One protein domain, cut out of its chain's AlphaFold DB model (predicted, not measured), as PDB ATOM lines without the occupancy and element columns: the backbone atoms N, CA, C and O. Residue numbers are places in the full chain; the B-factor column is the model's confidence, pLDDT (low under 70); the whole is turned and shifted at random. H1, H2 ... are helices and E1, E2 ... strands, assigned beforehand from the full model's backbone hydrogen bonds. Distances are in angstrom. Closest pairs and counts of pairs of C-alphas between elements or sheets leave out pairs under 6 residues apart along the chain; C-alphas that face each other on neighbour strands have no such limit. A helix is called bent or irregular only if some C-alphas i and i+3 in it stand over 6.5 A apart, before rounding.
ATOM      1  N   TRP A 124     112.875 102.276 102.948       95.62
ATOM      2  CA  TRP A 124     113.604 103.087 103.915       95.62
ATOM      3  C   TRP A 124     113.641 102.433 105.294       95.62
ATOM      4  O   TRP A 124     112.604 102.132 105.892       95.62
ATOM      5  N   HIS A 125     114.848 102.270 105.824       97.38
ATOM      6  CA  HIS A 125     115.085 101.899 107.210       97.38
ATOM      7  C   HIS A 125     115.496 103.130 108.018       97.38
ATOM      8  O   HIS A 125     116.450 103.825 107.665       97.38
ATOM      9  N   VAL A 126     114.798 103.392 109.118       97.06
ATOM     10  CA  VAL A 126     115.051 104.551 109.974       97.06
ATOM     11  C   VAL A 126     115.757 104.111 111.251       97.06
ATOM     12  O   VAL A 126     115.191 103.416 112.089       97.06
ATOM     13  N   PHE A 127     116.978 104.581 111.447       95.38
ATOM     14  CA  PHE A 127     117.652 104.546 112.734       95.38
ATOM     15  C   PHE A 127     117.337 105.829 113.496       95.38
ATOM     16  O   PHE A 127     117.646 106.915 113.013       95.38
ATOM     17  N   ALA A 128     116.744 105.733 114.685       93.19
ATOM     18  CA  ALA A 128     116.347 106.924 115.432       93.19
ATOM     19  C   ALA A 128     116.696 106.833 116.917       93.19
ATOM     20  O   ALA A 128     116.251 105.939 117.637       93.19
ATOM     21  N   ALA A 129     117.462 107.808 117.400       90.56
ATOM     22  CA  ALA A 129     117.785 107.958 118.812       90.56
ATOM     23  C   ALA A 129     116.649 108.668 119.562       90.56
ATOM     24  O   ALA A 129     116.761 109.832 119.940       90.56
ATOM     25  N   PHE A 130     115.534 107.964 119.786       82.94
ATOM     26  CA  PHE A 130     114.357 108.537 120.453       82.94
ATOM     27  C   PHE A 130     114.201 108.161 121.932       82.94
ATOM     28  O   PHE A 130     113.224 108.545 122.581       82.94
ATOM     29  N   GLY A 131     115.142 107.398 122.490       77.75
ATOM     30  CA  GLY A 131     115.059 106.913 123.868       77.75
ATOM     31  C   GLY A 131     114.911 108.035 124.905       77.75
ATOM     32  O   GLY A 131     114.149 107.889 125.862       77.75
ATOM     33  N   THR A 132     115.543 109.185 124.654       73.50
ATOM     34  CA  THR A 132     115.517 110.386 125.506       73.50
ATOM     35  C   THR A 132     114.381 111.364 125.198       73.50
ATOM     36  O   THR A 132     114.215 112.341 125.932       73.50
ATOM     37  N   LEU A 133     113.602 111.138 124.133       80.62
ATOM     38  CA  LEU A 133     112.544 112.061 123.734       80.62
ATOM     39  C   LEU A 133     111.420 112.087 124.776       80.62
ATOM     40  O   LEU A 133     110.872 111.050 125.154       80.62
ATOM     41  N   LYS A 134     111.064 113.297 125.216       77.56
ATOM     42  CA  LYS A 134     109.997 113.551 126.194       77.56
ATOM     43  C   LYS A 134     108.690 113.950 125.503       77.56
ATOM     44  O   LYS A 134     108.674 114.285 124.320       77.56
ATOM     45  N   GLY A 135     107.591 113.926 126.258       79.94
ATOM     46  CA  GLY A 135     106.312 114.503 125.828       79.94
ATOM     47  C   GLY A 135     105.673 113.817 124.618       79.94
ATOM     48  O   GLY A 135     105.126 114.497 123.762       79.94
ATOM     49  N   GLY A 136     105.793 112.489 124.498       85.31
ATOM     50  CA  GLY A 136     105.155 111.730 123.413       85.31
ATOM     51  C   GLY A 136     105.827 111.854 122.039       85.31
ATOM     52  O   GLY A 136     105.348 111.273 121.076       85.31
ATOM     53  N   ARG A 137     106.968 112.547 121.926       89.00
ATOM     54  CA  ARG A 137     107.701 112.694 120.652       89.00
ATOM     55  C   ARG A 137     108.161 111.363 120.043       89.00
ATOM     56  O   ARG A 137     108.241 111.258 118.827       89.00
ATOM     57  N   ALA A 138     108.459 110.356 120.867       90.38
ATOM     58  CA  ALA A 138     108.784 109.014 120.374       90.38
ATOM     59  C   ALA A 138     107.570 108.343 119.714       90.38
ATOM     60  O   ALA A 138     107.709 107.747 118.652       90.38
ATOM     61  N   ASP A 139     106.387 108.490 120.314       94.06
ATOM     62  CA  ASP A 139     105.133 107.986 119.757       94.06
ATOM     63  C   ASP A 139     104.850 108.691 118.422       94.06
ATOM     64  O   ASP A 139     104.699 108.038 117.395       94.06
ATOM     65  N   TRP A 140     104.920 110.026 118.408       94.69
ATOM     66  CA  TRP A 140     104.757 110.817 117.187       94.69
ATOM     67  C   TRP A 140     105.740 110.412 116.077       94.69
ATOM     68  O   TRP A 140     105.347 110.294 114.921       94.69
ATOM     69  N   LEU A 141     107.008 110.146 116.413       94.25
ATOM     70  CA  LEU A 141     107.995 109.665 115.444       94.25
ATOM     71  C   LEU A 141     107.573 108.326 114.835       94.25
ATOM     72  O   LEU A 141     107.634 108.176 113.621       94.25
ATOM     73  N   ILE A 142     107.133 107.364 115.648       95.94
ATOM     74  CA  ILE A 142     106.709 106.045 115.159       95.94
ATOM     75  C   ILE A 142     105.450 106.144 114.293       95.94
ATOM     76  O   ILE A 142     105.394 105.511 113.236       95.94
ATOM     77  N   GLU A 143     104.489 106.977 114.687       96.50
ATOM     78  CA  GLU A 143     103.309 107.297 113.881       96.50
ATOM     79  C   GLU A 143     103.728 107.856 112.514       96.50
ATOM     80  O   GLU A 143     103.381 107.292 111.475       96.50
ATOM     81  N   LYS A 144     104.576 108.894 112.488       96.19
ATOM     82  CA  LYS A 144     104.988 109.538 111.232       96.19
ATOM     83  C   LYS A 144     105.904 108.681 110.376       96.19
ATOM     84  O   LYS A 144     105.752 108.693 109.160       96.19
ATOM     85  N   CYS A 145     106.792 107.881 110.957       96.38
ATOM     86  CA  CYS A 145     107.544 106.887 110.192       96.38
ATOM     87  C   CYS A 145     106.598 105.890 109.505       96.38
ATOM     88  O   CYS A 145     106.794 105.562 108.334       96.38
ATOM     89  N   THR A 146     105.546 105.454 110.199       96.50
ATOM     90  CA  THR A 146     104.564 104.518 109.644       96.50
ATOM     91  C   THR A 146     103.749 105.153 108.516       96.50
ATOM     92  O   THR A 146     103.644 104.562 107.439       96.50
ATOM     93  N   GLU A 147     103.214 106.358 108.735       95.44
ATOM     94  CA  GLU A 147     102.412 107.111 107.758       95.44
ATOM     95  C   GLU A 147     103.210 107.506 106.509       95.44
ATOM     96  O   GLU A 147     102.697 107.414 105.396       95.44
ATOM     97  N   LEU A 148     104.473 107.909 106.674       94.44
ATOM     98  CA  LEU A 148     105.340 108.361 105.579       94.44
ATOM     99  C   LEU A 148     106.015 107.212 104.815       94.44
ATOM    100  O   LEU A 148     106.848 107.457 103.946       94.44
ATOM    101  N   GLY A 149     105.669 105.959 105.117       93.50
ATOM    102  CA  GLY A 149     106.108 104.822 104.314       93.50
ATOM    103  C   GLY A 149     107.445 104.201 104.726       93.50
ATOM    104  O   GLY A 149     107.967 103.386 103.970       93.50
ATOM    105  N   ALA A 150     108.002 104.500 105.908       96.62
ATOM    106  CA  ALA A 150     109.208 103.807 106.374       96.62
ATOM    107  C   ALA A 150     108.940 102.298 106.475       96.62
ATOM    108  O   ALA A 150     107.910 101.878 107.005       96.62
ATOM    109  N   SER A 151     109.835 101.469 105.944       96.88
ATOM    110  CA  SER A 151     109.688 100.007 105.967       96.88
ATOM    111  C   SER A 151     110.035  99.442 107.338       96.88
ATOM    112  O   SER A 151     109.501  98.417 107.759       96.88
ATOM    113  N   SER A 152     110.944 100.101 108.053       97.31
ATOM    114  CA  SER A 152     111.318  99.697 109.405       97.31
ATOM    115  C   SER A 152     111.962 100.820 110.203       97.31
ATOM    116  O   SER A 152     112.521 101.758 109.636       97.31
ATOM    117  N   VAL A 153     111.896 100.691 111.528       97.50
ATOM    118  CA  VAL A 153     112.563 101.577 112.487       97.50
ATOM    119  C   VAL A 153     113.397 100.738 113.450       97.50
ATOM    120  O   VAL A 153     112.890  99.780 114.030       97.50
ATOM    121  N   THR A 154     114.651 101.129 113.663       95.44
ATOM    122  CA  THR A 154     115.498 100.630 114.750       95.44
ATOM    123  C   THR A 154     115.748 101.753 115.756       95.44
ATOM    124  O   THR A 154     116.294 102.801 115.390       95.44
ATOM    125  N   PRO A 155     115.410 101.558 117.039       93.56
ATOM    126  CA  PRO A 155     115.803 102.495 118.078       93.56
ATOM    127  C   PRO A 155     117.329 102.510 118.256       93.56
ATOM    128  O   PRO A 155     117.951 101.464 118.449       93.56
ATOM    129  N   LEU A 156     117.934 103.696 118.241       92.06
ATOM    130  CA  LEU A 156     119.348 103.872 118.567       92.06
ATOM    131  C   LEU A 156     119.523 104.179 120.054       92.06
ATOM    132  O   LEU A 156     119.006 105.176 120.569       92.06
ATOM    133  N   LEU A 157     120.299 103.338 120.727       90.69
ATOM    134  CA  LEU A 157     120.748 103.542 122.097       90.69
ATOM    135  C   LEU A 157     121.971 104.462 122.098       90.69
ATOM    136  O   LEU A 157     122.901 104.302 121.301       90.69
ATOM    137  N   THR A 158     121.959 105.435 123.002       86.25
ATOM    138  CA  THR A 158     122.985 106.480 123.138       86.25
ATOM    139  C   THR A 158     123.508 106.506 124.571       86.25
ATOM    140  O   THR A 158     122.891 105.931 125.465       86.25
ATOM    141  N   GLU A 159     124.590 107.237 124.833       82.31
ATOM    142  CA  GLU A 159     125.101 107.448 126.205       82.31
ATOM    143  C   GLU A 159     124.059 108.042 127.168       82.31
ATOM    144  O   GLU A 159     124.164 107.899 128.376       82.31
ATOM    145  N   ARG A 160     123.033 108.732 126.657       79.06
ATOM    146  CA  ARG A 160     121.957 109.287 127.492       79.06
ATOM    147  C   ARG A 160     120.776 108.327 127.657       79.06
ATOM    148  O   ARG A 160     119.905 108.574 128.486       79.06
ATOM    149  N   CYS A 161     120.711 107.257 126.864       82.31
ATOM    150  CA  CYS A 161     119.655 106.250 126.921       82.31
ATOM    151  C   CYS A 161     120.173 104.894 126.425       82.31
ATOM    152  O   CYS A 161     120.259 104.634 125.224       82.31
ATOM    153  N   HIS A 162     120.497 104.046 127.393       83.06
ATOM    154  CA  HIS A 162     121.221 102.788 127.229       83.06
ATOM    155  C   HIS A 162     120.294 101.589 127.016       83.06
ATOM    156  O   HIS A 162     120.751 100.533 126.600       83.06
ATOM    157  N   THR A 163     119.006 101.731 127.338       86.12
ATOM    158  CA  THR A 163     118.009 100.661 127.256       86.12
ATOM    159  C   THR A 163     116.635 101.226 126.902       86.12
ATOM    160  O   THR A 163     116.330 102.395 127.147       86.12
ATOM    161  N   ILE A 164     115.788 100.371 126.332       85.50
ATOM    162  CA  ILE A 164     114.360 100.618 126.125       85.50
ATOM    163  C   ILE A 164     113.625  99.449 126.777       85.50
ATOM    164  O   ILE A 164     113.981  98.299 126.539       85.50
ATOM    165  N   SER A 165     112.636  99.737 127.621       88.06
ATOM    166  CA  SER A 165     111.862  98.695 128.300       88.06
ATOM    167  C   SER A 165     110.931  97.957 127.337       88.06
ATOM    168  O   SER A 165     110.412  98.552 126.392       88.06
ATOM    169  N   GLU A 166     110.646  96.686 127.623       87.44
ATOM    170  CA  GLU A 166     109.708  95.859 126.846       87.44
ATOM    171  C   GLU A 166     108.320  96.504 126.757       87.44
ATOM    172  O   GLU A 166     107.800  96.699 125.665       87.44
ATOM    173  N   ASN A 167     107.790  97.010 127.877       89.75
ATOM    174  CA  ASN A 167     106.521  97.752 127.900       89.75
ATOM    175  C   ASN A 167     106.492  98.933 126.916       89.75
ATOM    176  O   ASN A 167     105.441  99.271 126.363       89.75
ATOM    177  N   ARG A 168     107.638  99.601 126.716       89.38
ATOM    178  CA  ARG A 168     107.749 100.695 125.750       89.38
ATOM    179  C   ARG A 168     107.763 100.152 124.325       89.38
ATOM    180  O   ARG A 168     107.092 100.736 123.484       89.38
ATOM    181  N   VAL A 169     108.456  99.046 124.059       89.00
ATOM    182  CA  VAL A 169     108.436  98.371 122.749       89.00
ATOM    183  C   VAL A 169     107.014  97.936 122.382       89.00
ATOM    184  O   VAL A 169     106.543  98.300 121.306       89.00
ATOM    185  N   ASP A 170     106.293  97.285 123.293       91.38
ATOM    186  CA  ASP A 170     104.903  96.859 123.082       91.38
ATOM    187  C   ASP A 170     103.982  98.039 122.765       91.38
ATOM    188  O   ASP A 170     103.122  97.972 121.884       91.38
ATOM    189  N   ARG A 171     104.156  99.161 123.479       93.19
ATOM    190  CA  ARG A 171     103.414 100.397 123.198       93.19
ATOM    191  C   ARG A 171     103.688 100.889 121.778       93.19
ATOM    192  O   ARG A 171     102.740 101.240 121.080       93.19
ATOM    193  N   LEU A 172     104.952 100.914 121.355       93.69
ATOM    194  CA  LEU A 172     105.324 101.361 120.014       93.69
ATOM    195  C   LEU A 172     104.785 100.418 118.933       93.69
ATOM    196  O   LEU A 172     104.283 100.901 117.927       93.69
ATOM    197  N   GLN A 173     104.804  99.100 119.150       93.62
ATOM    198  CA  GLN A 173     104.207  98.128 118.224       93.62
ATOM    199  C   GLN A 173     102.699  98.349 118.052       93.62
ATOM    200  O   GLN A 173     102.203  98.396 116.927       93.62
ATOM    201  N   ARG A 174     101.964  98.569 119.151       93.69
ATOM    202  CA  ARG A 174     100.532  98.918 119.074       93.69
ATOM    203  C   ARG A 174     100.304 100.213 118.297       93.69
ATOM    204  O   ARG A 174      99.322 100.317 117.567       93.69
ATOM    205  N   LEU A 175     101.207 101.185 118.436       95.62
ATOM    206  CA  LEU A 175     101.128 102.443 117.704       95.62
ATOM    207  C   LEU A 175     101.391 102.265 116.207       95.62
ATOM    208  O   LEU A 175     100.689 102.881 115.409       95.62
ATOM    209  N   VAL A 176     102.331 101.395 115.819       96.25
ATOM    210  CA  VAL A 176     102.522 101.006 114.412       96.25
ATOM    211  C   VAL A 176     101.221 100.452 113.849       96.25
ATOM    212  O   VAL A 176     100.714 100.991 112.870       96.25
ATOM    213  N   LEU A 177     100.635  99.442 114.497       93.06
ATOM    214  CA  LEU A 177      99.397  98.819 114.026       93.06
ATOM    215  C   LEU A 177      98.246  99.833 113.919       93.06
ATOM    216  O   LEU A 177      97.512  99.846 112.930       93.06
ATOM    217  N   ALA A 178      98.092 100.715 114.910       93.69
ATOM    218  CA  ALA A 178      97.088 101.777 114.871       93.69
ATOM    219  C   ALA A 178      97.315 102.745 113.696       93.69
ATOM    220  O   ALA A 178      96.362 103.106 113.002       93.69
ATOM    221  N   SER A 179      98.571 103.120 113.447       95.62
ATOM    222  CA  SER A 179      98.946 104.033 112.363       95.62
ATOM    223  C   SER A 179      98.716 103.392 110.996       95.62
ATOM    224  O   SER A 179      98.112 104.018 110.135       95.62
ATOM    225  N   VAL A 180      99.093 102.120 110.816       94.25
ATOM    226  CA  VAL A 180      98.852 101.337 109.587       94.25
ATOM    227  C   VAL A 180      97.368 101.307 109.228       94.25
ATOM    228  O   VAL A 180      97.007 101.545 108.075       94.25
ATOM    229  N   LYS A 181      96.497 101.070 110.216       90.94
ATOM    230  CA  LYS A 181      95.038 101.088 110.023       90.94
ATOM    231  C   LYS A 181      94.532 102.472 109.627       90.94
ATOM    232  O   LYS A 181      93.701 102.588 108.730       90.94
ATOM    233  N   GLN A 182      95.030 103.516 110.289       90.94
ATOM    234  CA  GLN A 182      94.605 104.892 110.044       90.94
ATOM    235  C   GLN A 182      95.002 105.361 108.640       90.94
ATOM    236  O   GLN A 182      94.160 105.911 107.927       90.94
ATOM    237  N   CYS A 183      96.242 105.089 108.224       92.12
ATOM    238  CA  CYS A 183      96.762 105.500 106.923       92.12
ATOM    239  C   CYS A 183      96.446 104.502 105.800       92.12
ATOM    240  O   CYS A 183      96.834 104.726 104.656       92.12
ATOM    241  N   GLN A 184      95.731 103.414 106.115       89.81
ATOM    242  CA  GLN A 184      95.378 102.341 105.187       89.81
ATOM    243  C   GLN A 184      96.601 101.785 104.448       89.81
ATOM    244  O   GLN A 184      96.590 101.579 103.233       89.81
ATOM    245  N   ARG A 185      97.687 101.532 105.175       91.62
ATOM    246  CA  ARG A 185      98.882 100.912 104.603       91.62
ATOM    247  C   ARG A 185      98.715  99.390 104.564       91.62
ATOM    248  O   ARG A 185      98.161  98.805 105.483       91.62
ATOM    249  N   ILE A 186      99.182  98.751 103.489       92.88
ATOM    250  CA  ILE A 186      99.095  97.284 103.322       92.88
ATOM    251  C   ILE A 186     100.204  96.565 104.100       92.88
ATOM    252  O   ILE A 186      99.989  95.487 104.637       92.88
ATOM    253  N   HIS A 187     101.388  97.177 104.161       94.75
ATOM    254  CA  HIS A 187     102.557  96.624 104.837       94.75
ATOM    255  C   HIS A 187     102.785  97.321 106.173       94.75
ATOM    256  O   HIS A 187     102.921  98.547 106.211       94.75
ATOM    257  N   GLU A 188     102.898  96.555 107.247       94.81
ATOM    258  CA  GLU A 188     103.306  97.070 108.542       94.81
ATOM    259  C   GLU A 188     104.773  97.500 108.532       94.81
ATOM    260  O   GLU A 188     105.639  96.892 107.899       94.81
ATOM    261  N   MET A 189     105.069  98.573 109.265       96.75
ATOM    262  CA  MET A 189     106.446  98.977 109.513       96.75
ATOM    263  C   MET A 189     107.061  98.056 110.570       96.75
ATOM    264  O   MET A 189     106.569  97.963 111.691       96.75
ATOM    265  N   SER A 190     108.190  97.419 110.268       96.19
ATOM    266  CA  SER A 190     108.857  96.561 111.251       96.19
ATOM    267  C   SER A 190     109.608  97.400 112.293       96.19
ATOM    268  O   SER A 190     110.533  98.143 111.954       96.19
ATOM    269  N   LEU A 191     109.253  97.256 113.572       95.44
ATOM    270  CA  LEU A 191     110.047  97.784 114.683       95.44
ATOM    271  C   LEU A 191     111.132  96.764 115.055       95.44
ATOM    272  O   LEU A 191     110.833  95.681 115.557       95.44
ATOM    273  N   LYS A 192     112.393  97.091 114.774       95.62
ATOM    274  CA  LYS A 192     113.548  96.226 115.047       95.62
ATOM    275  C   LYS A 192     114.051  96.397 116.489       95.62
ATOM    276  O   LYS A 192     113.814  97.448 117.094       95.62
ATOM    277  N   PRO A 193     114.764  95.398 117.044       92.69
ATOM    278  CA  PRO A 193     115.384  95.517 118.361       92.69
ATOM    279  C   PRO A 193     116.335  96.721 118.446       92.69
ATOM    280  O   PRO A 193     117.013  97.013 117.459       92.69
ATOM    281  N   PRO A 194     116.428  97.405 119.601       92.62
ATOM    282  CA  PRO A 194     117.356  98.516 119.777       92.62
ATOM    283  C   PRO A 194     118.813  98.098 119.552       92.62
ATOM    284  O   PRO A 194     119.218  97.017 119.981       92.62
ATOM    285  N   ILE A 195     119.621  98.978 118.959       92.81
ATOM    286  CA  ILE A 195     121.071  98.767 118.818       92.81
ATOM    287  C   ILE A 195     121.857  99.916 119.440       92.81
ATOM    288  O   ILE A 195     121.386 101.052 119.495       92.81
ATOM    289  N   GLN A 196     123.083  99.638 119.879       90.62
ATOM    290  CA  GLN A 196     124.015 100.693 120.265       90.62
ATOM    291  C   GLN A 196     124.497 101.461 119.034       90.62
ATOM    292  O   GLN A 196     124.756 100.876 117.983       90.62
ATOM    293  N   ILE A 197     124.683 102.771 119.193       87.50
ATOM    294  CA  ILE A 197     125.261 103.655 118.172       87.50
ATOM    295  C   ILE A 197     126.595 103.137 117.601       87.50
ATOM    296  O   ILE A 197     126.860 103.296 116.412       87.50
ATOM    297  N   SER A 198     127.403 102.454 118.418       85.62
ATOM    298  CA  SER A 198     128.673 101.831 118.024       85.62
ATOM    299  C   SER A 198     128.513 100.756 116.945       85.62
ATOM    300  O   SER A 198     129.430 100.537 116.157       85.62
ATOM    301  N   HIS A 199     127.347 100.112 116.872       90.44
ATOM    302  CA  HIS A 199     127.029  99.073 115.892       90.44
ATOM    303  C   HIS A 199     126.406  99.631 114.607       90.44
ATOM    304  O   HIS A 199     126.105  98.867 113.694       90.44
ATOM    305  N   LEU A 200     126.206 100.950 114.509       90.19
ATOM    306  CA  LEU A 200     125.574 101.564 113.344       90.19
ATOM    307  C   LEU A 200     126.502 101.585 112.123       90.19
ATOM    308  O   LEU A 200     126.058 101.331 111.009       90.19
ATOM    309  N   LEU A 201     127.792 101.870 112.322       88.94
ATOM    310  CA  LEU A 201     128.733 102.071 111.219       88.94
ATOM    311  C   LEU A 201     128.849 100.857 110.274       88.94
ATOM    312  O   LEU A 201     128.772 101.077 109.066       88.94
ATOM    313  N   PRO A 202     128.971  99.600 110.756       90.62
ATOM    314  CA  PRO A 202     128.980  98.433 109.871       90.62
ATOM    315  C   PRO A 202     127.712  98.286 109.022       90.62
ATOM    316  O   PRO A 202     127.772  97.745 107.925       90.62
ATOM    317  N   VAL A 203     126.561  98.758 109.515       91.38
ATOM    318  CA  VAL A 203     125.305  98.733 108.753       91.38
ATOM    319  C   VAL A 203     125.309  99.819 107.681       91.38
ATOM    320  O   VAL A 203     124.913  99.580 106.543       91.38
ATOM    321  N   VAL A 204     125.785 101.016 108.031       91.00
ATOM    322  CA  VAL A 204     125.868 102.146 107.099       91.00
ATOM    323  C   VAL A 204     126.853 101.866 105.969       91.00
ATOM    324  O   VAL A 204     126.535 102.163 104.824       91.00
ATOM    325  N   SER A 205     128.002 101.247 106.253       89.75
ATOM    326  CA  SER A 205     129.016 100.936 105.233       89.75
ATOM    327  C   SER A 205     128.558  99.914 104.188       89.75
ATOM    328  O   SER A 205     129.114  99.866 103.096       89.75
ATOM    329  N   GLN A 206     127.543  99.107 104.504       90.44
ATOM    330  CA  GLN A 206     126.927  98.159 103.572       90.44
ATOM    331  C   GLN A 206     125.810  98.792 102.734       90.44
ATOM    332  O   GLN A 206     125.341  98.184 101.772       90.44
ATOM    333  N   SER A 207     125.364  99.997 103.091       90.00
ATOM    334  CA  SER A 207     124.310 100.692 102.367       90.00
ATOM    335  C   SER A 207     124.889 101.582 101.276       90.00
ATOM    336  O   SER A 207     125.804 102.368 101.502       90.00
ATOM    337  N   LYS A 208     124.293 101.503 100.087       89.31
ATOM    338  CA  LYS A 208     124.611 102.401  98.972       89.31
ATOM    339  C   LYS A 208     123.939 103.769  99.100       89.31
ATOM    340  O   LYS A 208     124.347 104.711  98.427       89.31
ATOM    341  N   LEU A 209     122.912 103.881  99.946       90.62
ATOM    342  CA  LEU A 209     122.138 105.102 100.135       90.62
ATOM    343  C   LEU A 209     121.837 105.311 101.618       90.62
ATOM    344  O   LEU A 209     120.957 104.664 102.183       90.62
ATOM    345  N   ALA A 210     122.545 106.244 102.248       91.69
ATOM    346  CA  ALA A 210     122.361 106.575 103.654       91.69
ATOM    347  C   ALA A 210     122.362 108.091 103.864       91.69
ATOM    348  O   ALA A 210     123.247 108.795 103.383       91.69
ATOM    349  N   PHE A 211     121.384 108.581 104.624       90.50
ATOM    350  CA  PHE A 211     121.265 109.986 104.997       90.50
ATOM    351  C   PHE A 211     121.344 110.152 106.507       90.50
ATOM    352  O   PHE A 211     120.682 109.441 107.262       90.50
ATOM    353  N   LEU A 212     122.124 111.138 106.941       90.25
ATOM    354  CA  LEU A 212     122.206 111.565 108.330       90.25
ATOM    355  C   LEU A 212     121.524 112.924 108.482       90.25
ATOM    356  O   LEU A 212     121.946 113.905 107.871       90.25
ATOM    357  N   ALA A 213     120.509 112.995 109.338       87.25
ATOM    358  CA  ALA A 213     119.922 114.267 109.728       87.25
ATOM    359  C   ALA A 213     120.897 115.027 110.645       87.25
ATOM    360  O   ALA A 213     121.201 114.583 111.755       87.25
ATOM    361  N   SER A 214     121.386 116.179 110.181       85.00
ATOM    362  CA  SER A 214     122.279 117.063 110.936       85.00
ATOM    363  C   SER A 214     121.881 118.523 110.734       85.00
ATOM    364  O   SER A 214     121.481 118.904 109.638       85.00
ATOM    365  N   ALA A 215     121.998 119.342 111.782       80.62
ATOM    366  CA  ALA A 215     121.584 120.749 111.756       80.62
ATOM    367  C   ALA A 215     122.378 121.606 110.751       80.62
ATOM    368  O   ALA A 215     121.863 122.595 110.248       80.62
ATOM    369  N   GLU A 216     123.616 121.212 110.451       80.62
ATOM    370  CA  GLU A 216     124.508 121.905 109.511       80.62
ATOM    371  C   GLU A 216     124.520 121.256 108.116       80.62
ATOM    372  O   GLU A 216     125.322 121.632 107.263       80.62
ATOM    373  N   ALA A 217     123.675 120.246 107.876       82.06
ATOM    374  CA  ALA A 217     123.623 119.581 106.581       82.06
ATOM    375  C   ALA A 217     122.978 120.487 105.518       82.06
ATOM    376  O   ALA A 217     122.042 121.234 105.823       82.06
ATOM    377  N   PRO A 218     123.420 120.399 104.251       86.12
ATOM    378  CA  PRO A 218     122.721 121.052 103.156       86.12
ATOM    379  C   PRO A 218     121.302 120.467 102.994       86.12
ATOM    380  O   PRO A 218     121.038 119.340 103.429       86.12
ATOM    381  N   PRO A 219     120.375 121.190 102.340       86.69
ATOM    382  CA  PRO A 219     119.027 120.687 102.093       86.69
ATOM    383  C   PRO A 219     119.048 119.336 101.371       86.69
ATOM    384  O   PRO A 219     119.782 119.174 100.396       86.69
ATOM    385  N   LEU A 220     118.200 118.391 101.789       84.31
ATOM    386  CA  LEU A 220     118.180 117.023 101.247       84.31
ATOM    387  C   LEU A 220     118.104 116.994  99.709       84.31
ATOM    388  O   LEU A 220     118.865 116.282  99.064       84.31
ATOM    389  N   LEU A 221     117.256 117.835  99.111       84.75
ATOM    390  CA  LEU A 221     117.095 117.954  97.655       84.75
ATOM    391  C   LEU A 221     118.389 118.295  96.898       84.75
ATOM    392  O   LEU A 221     118.495 117.970  95.722       84.75
ATOM    393  N   SER A 222     119.367 118.927  97.552       85.38
ATOM    394  CA  SER A 222     120.653 119.267  96.928       85.38
ATOM    395  C   SER A 222     121.640 118.098  96.876       85.38
ATOM    396  O   SER A 222     122.562 118.121  96.067       85.38
ATOM    397  N   GLU A 230     118.440 102.213  93.587       86.88
ATOM    398  CA  GLU A 230     118.495 101.517  94.864       86.88
ATOM    399  C   GLU A 230     117.099 101.130  95.330       86.88
ATOM    400  O   GLU A 230     116.154 101.911  95.263       86.88
ATOM    401  N   GLN A 231     116.984  99.905  95.828       88.56
ATOM    402  CA  GLN A 231     115.728  99.368  96.348       88.56
ATOM    403  C   GLN A 231     115.577  99.622  97.851       88.56
ATOM    404  O   GLN A 231     114.500  99.418  98.406       88.56
ATOM    405  N   SER A 232     116.638 100.078  98.519       93.12
ATOM    406  CA  SER A 232     116.658 100.346  99.954       93.12
ATOM    407  C   SER A 232     117.554 101.533 100.293       93.12
ATOM    408  O   SER A 232     118.440 101.916  99.529       93.12
ATOM    409  N   GLY A 233     117.307 102.129 101.454       93.88
ATOM    410  CA  GLY A 233     118.122 103.223 101.959       93.88
ATOM    411  C   GLY A 233     117.973 103.403 103.461       93.88
ATOM    412  O   GLY A 233     117.028 102.903 104.074       93.88
ATOM    413  N   LEU A 234     118.917 104.120 104.061       95.62
ATOM    414  CA  LEU A 234     118.951 104.400 105.491       95.62
ATOM    415  C   LEU A 234     118.670 105.881 105.759       95.62
ATOM    416  O   LEU A 234     119.249 106.754 105.113       95.62
ATOM    417  N   LEU A 235     117.845 106.166 106.764       94.25
ATOM    418  CA  LEU A 235     117.773 107.481 107.401       94.25
ATOM    419  C   LEU A 235     118.233 107.359 108.846       94.25
ATOM    420  O   LEU A 235     117.752 106.506 109.586       94.25
ATOM    421  N   ILE A 236     119.148 108.224 109.260       93.31
ATOM    422  CA  ILE A 236     119.738 108.214 110.596       93.31
ATOM    423  C   ILE A 236     119.384 109.527 111.284       93.31
ATOM    424  O   ILE A 236     119.720 110.611 110.804       93.31
ATOM    425  N   ILE A 237     118.714 109.423 112.427       89.31
ATOM    426  CA  ILE A 237     118.247 110.545 113.235       89.31
ATOM    427  C   ILE A 237     118.914 110.461 114.606       89.31
ATOM    428  O   ILE A 237     118.698 109.518 115.374       89.31
ATOM    429  N   GLY A 238     119.748 111.457 114.903       83.31
ATOM    430  CA  GLY A 238     120.482 111.544 116.161       83.31
ATOM    431  C   GLY A 238     119.688 112.062 117.349       83.31
ATOM    432  O   GLY A 238     118.564 112.536 117.193       83.31
ATOM    433  N   PRO A 239     120.269 111.956 118.558       76.19
ATOM    434  CA  PRO A 239     119.649 112.481 119.764       76.19
ATOM    435  C   PRO A 239     119.594 114.013 119.714       76.19
ATOM    436  O   PRO A 239     120.394 114.651 119.020       76.19
ATOM    437  N   GLU A 240     118.699 114.610 120.508       64.44
ATOM    438  CA  GLU A 240     118.667 116.057 120.769       64.44
ATOM    439  C   GLU A 240     120.045 116.511 121.297       64.44
ATOM    440  O   GLU A 240     120.404 116.278 122.454       64.44
ATOM    441  N   GLY A 241     120.871 117.067 120.410       61.12
ATOM    442  CA  GLY A 241     122.279 117.379 120.673       61.12
ATOM    443  C   GLY A 241     123.197 117.170 119.468       61.12
ATOM    444  O   GLY A 241     124.236 117.811 119.412       61.12
ATOM    445  N   GLY A 242     122.808 116.329 118.495       59.66
ATOM    446  CA  GLY A 242     123.353 116.257 117.124       59.66
ATOM    447  C   GLY A 242     124.822 115.832 116.938       59.66
ATOM    448  O   GLY A 242     125.161 115.247 115.911       59.66
ATOM    449  N   THR A 243     125.699 116.074 117.911       57.84
ATOM    450  CA  THR A 243     127.153 115.910 117.779       57.84
ATOM    451  C   THR A 243     127.599 114.460 117.895       57.84
ATOM    452  O   THR A 243     128.495 114.045 117.172       57.84
ATOM    453  N   GLN A 244     126.946 113.653 118.734       66.44
ATOM    454  CA  GLN A 244     127.402 112.291 119.031       66.44
ATOM    455  C   GLN A 244     127.413 111.370 117.799       66.44
ATOM    456  O   GLN A 244     128.433 110.744 117.527       66.44
ATOM    457  N   ILE A 245     126.321 111.316 117.018       69.56
ATOM    458  CA  ILE A 245     126.276 110.497 115.789       69.56
ATOM    459  C   ILE A 245     127.246 111.028 114.737       69.56
ATOM    460  O   ILE A 245     127.957 110.246 114.109       69.56
ATOM    461  N   ARG A 246     127.303 112.353 114.559       67.19
ATOM    462  CA  ARG A 246     128.185 112.972 113.569       67.19
ATOM    463  C   ARG A 246     129.649 112.674 113.867       67.19
ATOM    464  O   ARG A 246     130.346 112.226 112.964       67.19
ATOM    465  N   SER A 247     130.102 112.867 115.105       60.31
ATOM    466  CA  SER A 247     131.478 112.552 115.504       60.31
ATOM    467  C   SER A 247     131.789 111.074 115.283       60.31
ATOM    468  O   SER A 247     132.824 110.752 114.710       60.31
ATOM    469  N   TYR A 248     130.869 110.175 115.652       64.38
ATOM    470  CA  TYR A 248     131.080 108.734 115.508       64.38
ATOM    471  C   TYR A 248     131.221 108.289 114.044       64.38
ATOM    472  O   TYR A 248     132.096 107.486 113.728       64.38
ATOM    473  N   LEU A 249     130.379 108.822 113.150       67.12
ATOM    474  CA  LEU A 249     130.434 108.507 111.719       67.12
ATOM    475  C   LEU A 249     131.608 109.207 111.018       67.12
ATOM    476  O   LEU A 249     132.258 108.593 110.182       67.12
ATOM    477  N   THR A 250     131.931 110.448 111.393       60.34
ATOM    478  CA  THR A 250     133.041 111.202 110.780       60.34
ATOM    479  C   THR A 250     134.391 110.563 111.101       60.34
ATOM    480  O   THR A 250     135.172 110.345 110.188       60.34
ATOM    481  N   ILE A 251     134.644 110.187 112.364       56.62
ATOM    482  CA  ILE A 251     135.929 109.606 112.812       56.62
ATOM    483  C   ILE A 251     136.261 108.283 112.105       56.62
ATOM    484  O   ILE A 251     137.424 107.908 112.017       56.62
ATOM    485  N   ARG A 252     135.249 107.538 111.656       56.06
ATOM    486  CA  ARG A 252     135.424 106.172 111.148       56.06
ATOM    487  C   ARG A 252     135.240 106.022 109.633       56.06
ATOM    488  O   ARG A 252     135.441 104.918 109.132       56.06
TER     489      ARG A 252
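Overview. This is residues 124 to 222 and 230 to 252 of the 254 residues of a protein of Miscanthus lutarioriparius (UniProt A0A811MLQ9). A twisted four-stranded parallel sheet stands between helices: H1 covers one face over E2 and E1, and H3 covers the opposite face over E4. H2, the longest helix, packs on H1 beyond the E2 edge and off the sheet, while H4 packs on H3 near the E3 edge; the link of residues 184 to 196 comes back from H2 along E2 to reach H3. The printed part has 122 residues, with four named helices and four named strands in the order E1, H1, E2, H2, H3, E3, E4, H4, and the sheet's order is E2, E1, E4, E3. The class is mixed, helices and strands. The whole is compact, with a radius of gyration of the C-alphas of 14.2 A and spans of 41 by 33 by 24 A.

Along the chain. E1, residues 124 to 128, is 12.4 A long and begins at C-alpha 124, (113.604, 103.087, 103.915). H1, residues 137 to 147, measures 15.0 A, and E2, residues 152 to 157, measures 16.3 A. H2, residues 166 to 183, is 25.6 A long, from C-alpha 166 at (109.708, 95.859, 126.846) to C-alpha 183 at (96.762, 105.500, 106.923). H3, residues 197 to 205, spans 13.7 A; it is irregular, but only just: C-alphas 198 and 201 are 6.8 A apart. E3, residues 210 to 213, is 10.1 A long, and E4, residues 232 to 237, is 16.8 A long. H4, residues 243 to 252, measures 14.4 A and ends at C-alpha 252, (135.424, 106.172, 111.148).

Arrangement. From edge to edge of the sheet the strands' lines turn by 56 degrees, and E2 and E3 are its edge strands. E2 and E1 are parallel at 22 degrees, with N 154 and O 126 within hydrogen-bond range at 2.8 A. E1 and E4 are parallel at 19 degrees, with N 127 and O 235 at 2.8 A. E4 and E3 are parallel at 21 degrees, with N 236 and O 211 at 2.8 A. Residues 152 to 153 of E2 also pair with residues 190 to 191, and residues 156 to 157 with residues 195 to 196, both parallel. E1, H1 and E2 form a strand-helix-strand unit, two parallel neighbour strands joined through a helix, with a right-handed crossover. E2, H2 with H3, and E3 form a split unit, with E1 and E4 between its strands, and its crossover is left-handed. H1 is on the sheet at a height of 10.3 A, over E2 and, only just, E1, on which 3 of its C-alphas fall; it runs along the strands, at 10 degrees to E2 on the local plane. H3 is on the opposite face at a height of 9.4 A, over E4, and only just runs along the strands, at 29.8 degrees to E4 on the local plane. H2 is not on the sheet; it touches H1, closest at the C-alphas of Glu 143 and Ser 179, 5.7 A, at a steep tilt of 39 degrees, the same way. H4 only grazes the sheet, with residues 245 to 249. It touches H3, closest at the C-alphas of Leu 201 and Leu 249, 6.7 A, at a steep tilt of 50 degrees, the same way. H2 and H4 are apart. Every O i to N i+4 pair is within hydrogen-bond range in H1 and H2; in H4 it is 5 of 6, and in H3 2 of 5, beside 3 of 6 O i to N i+3 pairs.

Size, cuts and confidence. The two C-alphas farthest apart are those of Gln 184 and Ile 251, 41.9 A. Residues 223 to 229 are cut out between E3 and E4, and C-alphas 222 and 230 are 18.0 A apart across the cut. The link from H2 to H3, 13 residues, is long. The mean pLDDT of the printed part is 87.3; residues 240 to 252 are under 70, and the mean of H4 is 63.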